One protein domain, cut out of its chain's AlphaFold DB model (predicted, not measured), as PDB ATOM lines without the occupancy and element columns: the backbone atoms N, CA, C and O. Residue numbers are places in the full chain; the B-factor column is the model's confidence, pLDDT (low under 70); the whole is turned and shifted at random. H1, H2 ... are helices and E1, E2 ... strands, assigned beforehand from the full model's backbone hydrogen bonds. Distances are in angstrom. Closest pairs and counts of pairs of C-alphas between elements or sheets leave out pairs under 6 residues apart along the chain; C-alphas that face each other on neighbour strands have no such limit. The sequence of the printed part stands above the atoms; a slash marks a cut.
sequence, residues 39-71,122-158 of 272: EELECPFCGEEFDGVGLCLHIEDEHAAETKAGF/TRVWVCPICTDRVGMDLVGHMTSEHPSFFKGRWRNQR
ATOM      1  N   GLU A  39     457.148 296.195 368.698       65.50
ATOM      2  CA  GLU A  39     457.646 297.342 369.432       65.50
ATOM      3  C   GLU A  39     456.874 297.340 370.750       65.50
ATOM      4  O   GLU A  39     455.719 297.777 370.845       65.50
ATOM      5  N   GLU A  40     457.492 296.690 371.731       78.62
ATOM      6  CA  GLU A  40     457.124 296.733 373.134       78.62
ATOM      7  C   GLU A  40     457.361 298.168 373.609       78.62
ATOM      8  O   GLU A  40     458.476 298.688 373.600       78.62
ATOM      9  N   LEU A  41     456.266 298.848 373.935       77.25
ATOM     10  CA  LEU A  41     456.267 300.208 374.438       77.25
ATOM     11  C   LEU A  41     456.149 300.158 375.956       77.25
ATOM     12  O   LEU A  41     455.225 299.556 376.499       77.25
ATOM     13  N   GLU A  42     457.059 300.833 376.644       79.12
ATOM     14  CA  GLU A  42     456.981 300.975 378.093       79.12
ATOM     15  C   GLU A  42     455.845 301.927 378.479       79.12
ATOM     16  O   GLU A  42     455.679 303.016 377.916       79.12
ATOM     17  N   CYS A  43     455.066 301.531 379.481       78.31
ATOM     18  CA  CYS A  43     454.047 302.383 380.054       78.31
ATOM     19  C   CYS A  43     454.687 303.597 380.741       78.31
ATOM     20  O   CYS A  43     455.466 303.422 381.681       78.31
ATOM     21  N   PRO A  44     454.306 304.837 380.377       73.88
ATOM     22  CA  PRO A  44     454.862 306.047 380.986       73.88
ATOM     23  C   PRO A  44     454.587 306.195 382.491       73.88
ATOM     24  O   PRO A  44     455.146 307.085 383.132       73.88
ATOM     25  N   PHE A  45     453.682 305.381 383.039       72.62
ATOM     26  CA  PHE A  45     453.182 305.497 384.404       72.62
ATOM     27  C   PHE A  45     453.744 304.425 385.343       72.62
ATOM     28  O   PHE A  45     454.126 304.745 386.470       72.62
ATOM     29  N   CYS A  46     453.818 303.172 384.890       76.62
ATOM     30  CA  CYS A  46     454.284 302.037 385.692       76.62
ATOM     31  C   CYS A  46     455.604 301.425 385.188       76.62
ATOM     32  O   CYS A  46     456.221 300.649 385.915       76.62
ATOM     33  N   GLY A  47     456.068 301.800 383.988       73.94
ATOM     34  CA  GLY A  47     457.284 301.261 383.374       73.94
ATOM     35  C   GLY A  47     457.159 299.813 382.896       73.94
ATOM     36  O   GLY A  47     458.172 299.192 382.596       73.94
ATOM     37  N   GLU A  48     455.946 299.255 382.855       80.06
ATOM     38  CA  GLU A  48     455.706 297.911 382.329       80.06
ATOM     39  C   GLU A  48     455.696 297.924 380.796       80.06
ATOM     40  O   GLU A  48     455.162 298.843 380.171       80.06
ATOM     41  N   GLU A  49     456.311 296.913 380.192       80.12
ATOM     42  CA  GLU A  49     456.400 296.742 378.742       80.12
ATOM     43  C   GLU A  49     455.073 296.199 378.206       80.12
ATOM     44  O   GLU A  49     454.602 295.134 378.615       80.12
ATOM     45  N   PHE A  50     454.468 296.926 377.270       78.56
ATOM     46  CA  PHE A  50     453.237 296.510 376.629       78.56
ATOM     47  C   PHE A  50     453.337 296.575 375.120       78.56
ATOM     48  O   PHE A  50     453.899 297.475 374.500       78.56
ATOM     49  N   ASP A  51     452.646 295.633 374.511       83.25
ATOM     50  CA  ASP A  51     452.283 295.688 373.121       83.25
ATOM     51  C   ASP A  51     451.439 296.976 372.913       83.25
ATOM     52  O   ASP A  51     450.569 297.285 373.712       83.25
ATOM     53  N   GLY A  52     451.707 297.805 371.902       78.69
ATOM     54  CA  GLY A  52     451.043 299.110 371.731       78.69
ATOM     55  C   GLY A  52     449.513 299.143 371.918       78.69
ATOM     56  O   GLY A  52     448.996 300.150 372.394       78.69
ATOM     57  N   VAL A  53     448.773 298.065 371.605       80.19
ATOM     58  CA  VAL A  53     447.339 297.957 371.964       80.19
ATOM     59  C   VAL A  53     447.136 297.740 373.460       80.19
ATOM     60  O   VAL A  53     446.304 298.423 374.055       80.19
ATOM     61  N   GLY A  54     447.858 296.799 374.060       80.19
ATOM     62  CA  GLY A  54     447.864 296.539 375.490       80.19
ATOM     63  C   GLY A  54     448.289 297.760 376.286       80.19
ATOM     64  O   GLY A  54     447.694 298.011 377.324       80.19
ATOM     65  N   LEU A  55     449.193 298.591 375.759       83.75
ATOM     66  CA  LEU A  55     449.556 299.862 376.372       83.75
ATOM     67  C   LEU A  55     448.346 300.800 376.440       83.75
ATOM     68  O   LEU A  55     448.056 301.357 377.494       83.75
ATOM     69  N   CYS A  56     447.613 300.956 375.334       81.62
ATOM     70  CA  CYS A  56     446.403 301.780 375.308       81.62
ATOM     71  C   CYS A  56     445.350 301.274 376.304       81.62
ATOM     72  O   CYS A  56     444.786 302.077 377.039       81.62
ATOM     73  N   LEU A  57     445.115 299.959 376.360       83.19
ATOM     74  CA  LEU A  57     444.145 299.357 377.281       83.19
ATOM     75  C   LEU A  57     444.579 299.496 378.743       83.19
ATOM     76  O   LEU A  57     443.788 299.909 379.582       83.19
ATOM     77  N   HIS A  58     445.847 299.228 379.041       85.25
ATOM     78  CA  HIS A  58     446.406 299.393 380.376       85.25
ATOM     79  C   HIS A  58     446.321 300.856 380.840       85.25
ATOM     80  O   HIS A  58     445.891 301.128 381.958       85.25
ATOM     81  N   ILE A  59     446.635 301.823 379.970       81.31
ATOM     82  CA  ILE A  59     446.480 303.247 380.290       81.31
ATOM     83  C   ILE A  59     445.000 303.611 380.504       81.31
ATOM     84  O   ILE A  59     444.694 304.411 381.387       81.31
ATOM     85  N   GLU A  60     444.078 303.059 379.715       81.44
ATOM     86  CA  GLU A  60     442.637 303.301 379.861       81.44
ATOM     87  C   GLU A  60     442.026 302.655 381.113       81.44
ATOM     88  O   GLU A  60     441.067 303.214 381.647       81.44
ATOM     89  N   ASP A  61     442.571 301.534 381.593       79.50
ATOM     90  CA  ASP A  61     442.052 300.782 382.742       79.50
ATOM     91  C   ASP A  61     442.721 301.193 384.066       79.50
ATOM     92  O   ASP A  61     442.030 301.491 385.045       79.50
ATOM     93  N   GLU A  62     444.055 301.251 384.107       78.62
ATOM     94  CA  GLU A  62     444.835 301.525 385.323       78.62
ATOM     95  C   GLU A  62     445.145 303.017 385.499       78.62
ATOM     96  O   GLU A  62     445.090 303.539 386.614       78.62
ATOM     97  N   HIS A  63     445.365 303.740 384.394       77.19
ATOM     98  CA  HIS A  63     445.747 305.161 384.398       77.19
ATOM     99  C   HIS A  63     444.681 306.090 383.793       77.19
ATOM    100  O   HIS A  63     444.953 307.250 383.457       77.19
ATOM    101  N   ALA A  64     443.424 305.638 383.724       69.12
ATOM    102  CA  ALA A  64     442.297 306.418 383.197       69.12
ATOM    103  C   ALA A  64     442.130 307.764 383.919       69.12
ATOM    104  O   ALA A  64     441.749 308.780 383.330       69.12
ATOM    105  N   ALA A  65     442.384 307.759 385.229       63.38
ATOM    106  CA  ALA A  65     442.313 308.946 386.065       63.38
ATOM    107  C   ALA A  65     443.446 309.930 385.750       63.38
ATOM    108  O   ALA A  65     443.247 311.129 385.874       63.38
ATOM    109  N   GLU A  66     444.603 309.456 385.304       62.88
ATOM    110  CA  GLU A  66     445.786 310.281 385.046       62.88
ATOM    111  C   GLU A  66     445.804 310.870 383.633       62.88
ATOM    112  O   GLU A  66     446.368 311.943 383.413       62.88
ATOM    113  N   THR A  67     445.136 310.206 382.687       62.12
ATOM    114  CA  THR A  67     444.908 310.717 381.328       62.12
ATOM    115  C   THR A  67     443.774 311.738 381.262       62.12
ATOM    116  O   THR A  67     443.840 312.671 380.459       62.12
ATOM    117  N   LYS A  68     442.752 311.598 382.124       58.19
ATOM    118  CA  LYS A  68     441.574 312.485 382.165       58.19
ATOM    119  C   LYS A  68     441.656 313.579 383.223       58.19
ATOM    120  O   LYS A  68     441.123 314.667 383.007       58.19
ATOM    121  N   ALA A  69     442.301 313.332 384.362       54.12
ATOM    122  CA  ALA A  69     442.578 314.390 385.319       54.12
ATOM    123  C   ALA A  69     443.869 315.088 384.898       54.12
ATOM    124  O   ALA A  69     444.949 314.505 384.929       54.12
ATOM    125  N   GLY A  70     443.767 316.368 384.539       50.53
ATOM    126  CA  GLY A  70     444.928 317.248 384.483       50.53
ATOM    127  C   GLY A  70     445.573 317.299 385.864       50.53
ATOM    128  O   GLY A  70     445.176 318.084 386.721       50.53
ATOM    129  N   PHE A  71     446.525 316.409 386.113       46.12
ATOM    130  CA  PHE A  71     447.227 316.362 387.380       46.12
ATOM    131  C   PHE A  71     448.185 317.549 387.422       46.12
ATOM    132  O   PHE A  71     449.080 317.690 386.589       46.12
ATOM    133  N   THR A 122     448.503 321.954 381.706       46.69
ATOM    134  CA  THR A 122     448.103 320.660 381.186       46.69
ATOM    135  C   THR A 122     449.365 319.823 381.209       46.69
ATOM    136  O   THR A 122     450.379 320.242 380.644       46.69
ATOM    137  N   ARG A 123     449.342 318.676 381.896       52.44
ATOM    138  CA  ARG A 123     450.414 317.702 381.709       52.44
ATOM    139  C   ARG A 123     450.558 317.470 380.208       52.44
ATOM    140  O   ARG A 123     449.561 317.203 379.543       52.44
ATOM    141  N   VAL A 124     451.769 317.664 379.701       60.44
ATOM    142  CA  VAL A 124     452.104 317.372 378.314       60.44
ATOM    143  C   VAL A 124     452.784 316.015 378.325       60.44
ATOM    144  O   VAL A 124     453.891 315.881 378.845       60.44
ATOM    145  N   TRP A 125     452.083 315.013 377.818       68.12
ATOM    146  CA  TRP A 125     452.615 313.683 377.568       68.12
ATOM    147  C   TRP A 125     453.416 313.704 376.270       68.12
ATOM    148  O   TRP A 125     453.146 314.508 375.385       68.12
ATOM    149  N   VAL A 126     454.415 312.841 376.149       76.81
ATOM    150  CA  VAL A 126     455.129 312.647 374.885       76.81
ATOM    151  C   VAL A 126     454.627 311.340 374.296       76.81
ATOM    152  O   VAL A 126     454.647 310.315 374.974       76.81
ATOM    153  N   CYS A 127     454.134 311.382 373.064       81.81
ATOM    154  CA  CYS A 127     453.689 310.185 372.372       81.81
ATOM    155  C   CYS A 127     454.891 309.268 372.100       81.81
ATOM    156  O   CYS A 127     455.867 309.726 371.506       81.81
ATOM    157  N   PRO A 128     454.840 307.979 372.468       76.25
ATOM    158  CA  PRO A 128     455.943 307.056 372.207       76.25
ATOM    159  C   PRO A 128     456.131 306.738 370.712       76.25
ATOM    160  O   PRO A 128     457.195 306.277 370.324       76.25
ATOM    161  N   ILE A 129     455.125 307.008 369.868       76.62
ATOM    162  CA  ILE A 129     455.142 306.678 368.433       76.62
ATOM    163  C   ILE A 129     455.714 307.835 367.597       76.62
ATOM    164  O   ILE A 129     456.555 307.619 366.728       76.62
ATOM    165  N   CYS A 130     455.273 309.073 367.843       79.06
ATOM    166  CA  CYS A 130     455.710 310.248 367.074       79.06
ATOM    167  C   CYS A 130     456.562 311.241 367.854       79.06
ATOM    168  O   CYS A 130     457.032 312.214 367.271       79.06
ATOM    169  N   THR A 131     456.768 311.035 369.156       76.06
ATOM    170  CA  THR A 131     457.438 311.983 370.062       76.06
ATOM    171  C   THR A 131     456.749 313.347 370.185       76.06
ATOM    172  O   THR A 131     457.290 314.260 370.815       76.06
ATOM    173  N   ASP A 132     455.532 313.489 369.650       74.50
ATOM    174  CA  ASP A 132     454.772 314.724 369.774       74.50
ATOM    175  C   ASP A 132     454.236 314.911 371.187       74.50
ATOM    176  O   ASP A 132     453.931 313.978 371.936       74.50
ATOM    177  N   ARG A 133     454.131 316.183 371.551       73.00
ATOM    178  CA  ARG A 133     453.614 316.645 372.829       73.00
ATOM    179  C   ARG A 133     452.087 316.579 372.817       73.00
ATOM    180  O   ARG A 133     451.430 317.444 372.246       73.00
ATOM    181  N   VAL A 134     451.532 315.576 373.484       72.94
ATOM    182  CA  VAL A 134     450.096 315.346 373.635       72.94
ATOM    183  C   VAL A 134     449.590 315.984 374.923       72.94
ATOM    184  O   VAL A 134     450.194 315.841 375.983       72.94
ATOM    185  N   GLY A 135     448.476 316.710 374.843       72.25
ATOM    186  CA  GLY A 135     447.820 317.304 376.008       72.25
ATOM    187  C   GLY A 135     447.050 316.276 376.844       72.25
ATOM    188  O   GLY A 135     447.479 315.148 377.050       72.25
ATOM    189  N   MET A 136     445.877 316.664 377.337       66.62
ATOM    190  CA  MET A 136     444.945 315.725 377.966       66.62
ATOM    191  C   MET A 136     444.525 314.683 376.917       66.62
ATOM    192  O   MET A 136     444.056 315.089 375.860       66.62
ATOM    193  N   ASP A 137     444.673 313.391 377.220       75.19
ATOM    194  CA  ASP A 137     444.365 312.234 376.353       75.19
ATOM    195  C   ASP A 137     445.478 311.729 375.399       75.19
ATOM    196  O   ASP A 137     445.425 311.877 374.176       75.19
ATOM    197  N   LEU A 138     446.472 311.042 375.981       79.56
ATOM    198  CA  LEU A 138     447.519 310.311 375.252       79.56
ATOM    199  C   LEU A 138     446.946 309.205 374.344       79.56
ATOM    200  O   LEU A 138     447.387 309.050 373.206       79.56
ATOM    201  N   VAL A 139     445.936 308.470 374.818       82.94
ATOM    202  CA  VAL A 139     445.350 307.339 374.080       82.94
ATOM    203  C   VAL A 139     444.497 307.830 372.909       82.94
ATOM    204  O   VAL A 139     444.578 307.281 371.808       82.94
ATOM    205  N   GLY A 140     443.744 308.918 373.089       83.00
ATOM    206  CA  GLY A 140     443.020 309.579 372.003       83.00
ATOM    207  C   GLY A 140     443.940 310.055 370.880       83.00
ATOM    208  O   GLY A 140     443.634 309.847 369.706       83.00
ATOM    209  N   HIS A 141     445.104 310.619 371.208       85.94
ATOM    210  CA  HIS A 141     446.111 310.974 370.205       85.94
ATOM    211  C   HIS A 141     446.684 309.734 369.505       85.94
ATOM    212  O   HIS A 141     446.667 309.671 368.282       85.94
ATOM    213  N   MET A 142     447.099 308.704 370.248       82.75
ATOM    214  CA  MET A 142     447.652 307.480 369.648       82.75
ATOM    215  C   MET A 142     446.654 306.802 368.700       82.75
ATOM    216  O   MET A 142     447.006 306.400 367.591       82.75
ATOM    217  N   THR A 143     445.386 306.713 369.097       82.69
ATOM    218  CA  THR A 143     444.340 306.068 368.290       82.69
ATOM    219  C   THR A 143     443.895 306.902 367.086       82.69
ATOM    220  O   THR A 143     443.464 306.326 366.082       82.69
ATOM    221  N   SER A 144     444.007 308.232 367.147       83.19
ATOM    222  CA  SER A 144     443.604 309.129 366.055       83.19
ATOM    223  C   SER A 144     444.731 309.449 365.074       83.19
ATOM    224  O   SER A 144     444.491 309.463 363.865       83.19
ATOM    225  N   GLU A 145     445.951 309.663 365.564       83.06
ATOM    226  CA  GLU A 145     447.109 310.069 364.762       83.06
ATOM    227  C   GLU A 145     447.946 308.876 364.285       83.06
ATOM    228  O   GLU A 145     448.584 308.954 363.232       83.06
ATOM    229  N   HIS A 146     447.866 307.726 364.969       82.81
ATOM    230  CA  HIS A 146     448.579 306.500 364.585       82.81
ATOM    231  C   HIS A 146     447.674 305.291 364.286       82.81
ATOM    232  O   HIS A 146     448.008 304.168 364.664       82.81
ATOM    233  N   PRO A 147     446.567 305.422 363.526       75.38
ATOM    234  CA  PRO A 147     445.638 304.312 363.292       75.38
ATOM    235  C   PRO A 147     446.261 303.154 362.498       75.38
ATOM    236  O   PRO A 147     445.818 302.012 362.614       75.38
ATOM    237  N   SER A 148     447.285 303.426 361.682       73.19
ATOM    238  CA  SER A 148     448.031 302.409 360.934       73.19
ATOM    239  C   SER A 148     448.861 301.506 361.841       73.19
ATOM    240  O   SER A 148     448.959 300.320 361.552       73.19
ATOM    241  N   PHE A 149     449.379 302.036 362.953       69.44
ATOM    242  CA  PHE A 149     450.108 301.262 363.962       69.44
ATOM    243  C   PHE A 149     449.196 300.243 364.667       69.44
ATOM    244  O   PHE A 149     449.625 299.179 365.101       69.44
ATOM    245  N   PHE A 150     447.894 300.532 364.715       67.94
ATOM    246  CA  PHE A 150     446.878 299.686 365.344       67.94
ATOM    247  C   PHE A 150     446.134 298.763 364.368       67.94
ATOM    248  O   PHE A 150     445.294 297.948 364.778       67.94
ATOM    249  N   LYS A 151     446.409 298.874 363.064       61.38
ATOM    250  CA  LYS A 151     445.658 298.171 362.024       61.38
ATOM    251  C   LYS A 151     446.056 296.692 361.988       61.38
ATOM    252  O   LYS A 151     447.107 296.336 361.488       61.38
ATOM    253  N   GLY A 152     445.186 295.836 362.528       63.47
ATOM    254  CA  GLY A 152     445.374 294.376 362.610       63.47
ATOM    255  C   GLY A 152     445.407 293.862 364.051       63.47
ATOM    256  O   GLY A 152     444.771 292.860 364.369       63.47
ATOM    257  N   ARG A 153     446.001 294.635 364.965       59.38
ATOM    258  CA  ARG A 153     446.176 294.271 366.383       59.38
ATOM    259  C   ARG A 153     444.869 294.307 367.188       59.38
ATOM    260  O   ARG A 153     444.564 293.386 367.942       59.38
ATOM    261  N   TRP A 154     444.008 295.300 366.936       57.41
ATOM    262  CA  TRP A 154     442.702 295.440 367.613       57.41
ATOM    263  C   TRP A 154     441.646 294.394 367.232       57.41
ATOM    264  O   TRP A 154     440.666 294.212 367.962       57.41
ATOM    265  N   ARG A 155     441.785 293.725 366.079       56.00
ATOM    266  CA  ARG A 155     440.841 292.669 365.676       56.00
ATOM    267  C   ARG A 155     441.133 291.339 366.366       56.00
ATOM    268  O   ARG A 155     440.188 290.612 366.653       56.00
ATOM    269  N   ASN A 156     442.390 291.091 366.723       53.09
ATOM    270  CA  ASN A 156     442.821 289.813 367.281       53.09
ATOM    271  C   ASN A 156     442.694 289.761 368.818       53.09
ATOM    272  O   ASN A 156     442.441 288.695 369.373       53.09
ATOM    273  N   GLN A 157     442.751 290.902 369.521       54.72
ATOM    274  CA  GLN A 157     442.667 290.928 370.994       54.72
ATOM    275  C   GLN A 157     441.250 290.975 371.585       54.72
ATOM    276  O   GLN A 157     441.058 290.500 372.702       54.72
ATOM    277  N   ARG A 158     440.220 291.435 370.853       47.22
ATOM    278  CA  ARG A 158     438.818 291.383 371.344       47.22
ATOM    279  C   ARG A 158     438.282 289.960 371.536       47.22
ATOM    280  O   ARG A 158     437.262 289.776 372.190       47.22
TER     281      ARG A 158
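AT A GLANCE: This is residues 39 to 71 and 122 to 158 of the 272 residues of an uncharacterized protein of Triticum turgidum subsp. durum (UniProt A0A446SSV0). The strand hairpin E1 E2 packs on H1 in one half; in the other, the looped-back residues 122 to 137 lead into H3, and H1 meets H3 between the halves. H2 and H4 lie toward opposite ends. The 70 printed residues, under half in named elements, run E1 E2 H1 H2 H3 H4: an antiparallel sheet E1 - E2, mostly helix, compact with radius of gyration of the C-alphas 11.5 A, spanning 34 by 22 by 18 A.

IN THESE COORDINATES: E1 is residues 40 to 42, from C-alpha 40 at (457.124, 296.733, 373.134), and E2 49 to 51. H1, residues 52 to 61, measures 14.3 A; H3, 138 to 145, 10.5 A. H2 is 64 to 68; H4, 153 to 157, ends at C-alpha 157 (442.667, 290.928, 370.994).

HOW THE PARTS SIT: In the hairpin E1 and E2, N 41 and O 50 are 2.8 A apart, within hydrogen-bond range. The closest C-alphas of E1 and H1, Leu 41 and Gly 52, are 6.0 A apart. H1 and H3 only just touch, with 3 pairs of C-alphas within 8 A, closest Cys 56 and Val 139 at 5.8 A, at a steep tilt of 42 degrees, opposite ways. H4 is close to but not clearly touching H1, C-alphas Val 53 and Arg 153 being closest at 6.8 A. In H1, H2, H3 and H4 every O i to N i+4 pair is within hydrogen-bond range.

THE WHOLE: C-alphas 122 and 156, the farthest apart, are 34.2 A apart. Residues 72 to 121 are not printed; the gap is 7.6 A. No link printed whole is long. pLDDT is under 70 at residues 39, 64 to 71, 122 to 125, 136 and 149 to 158.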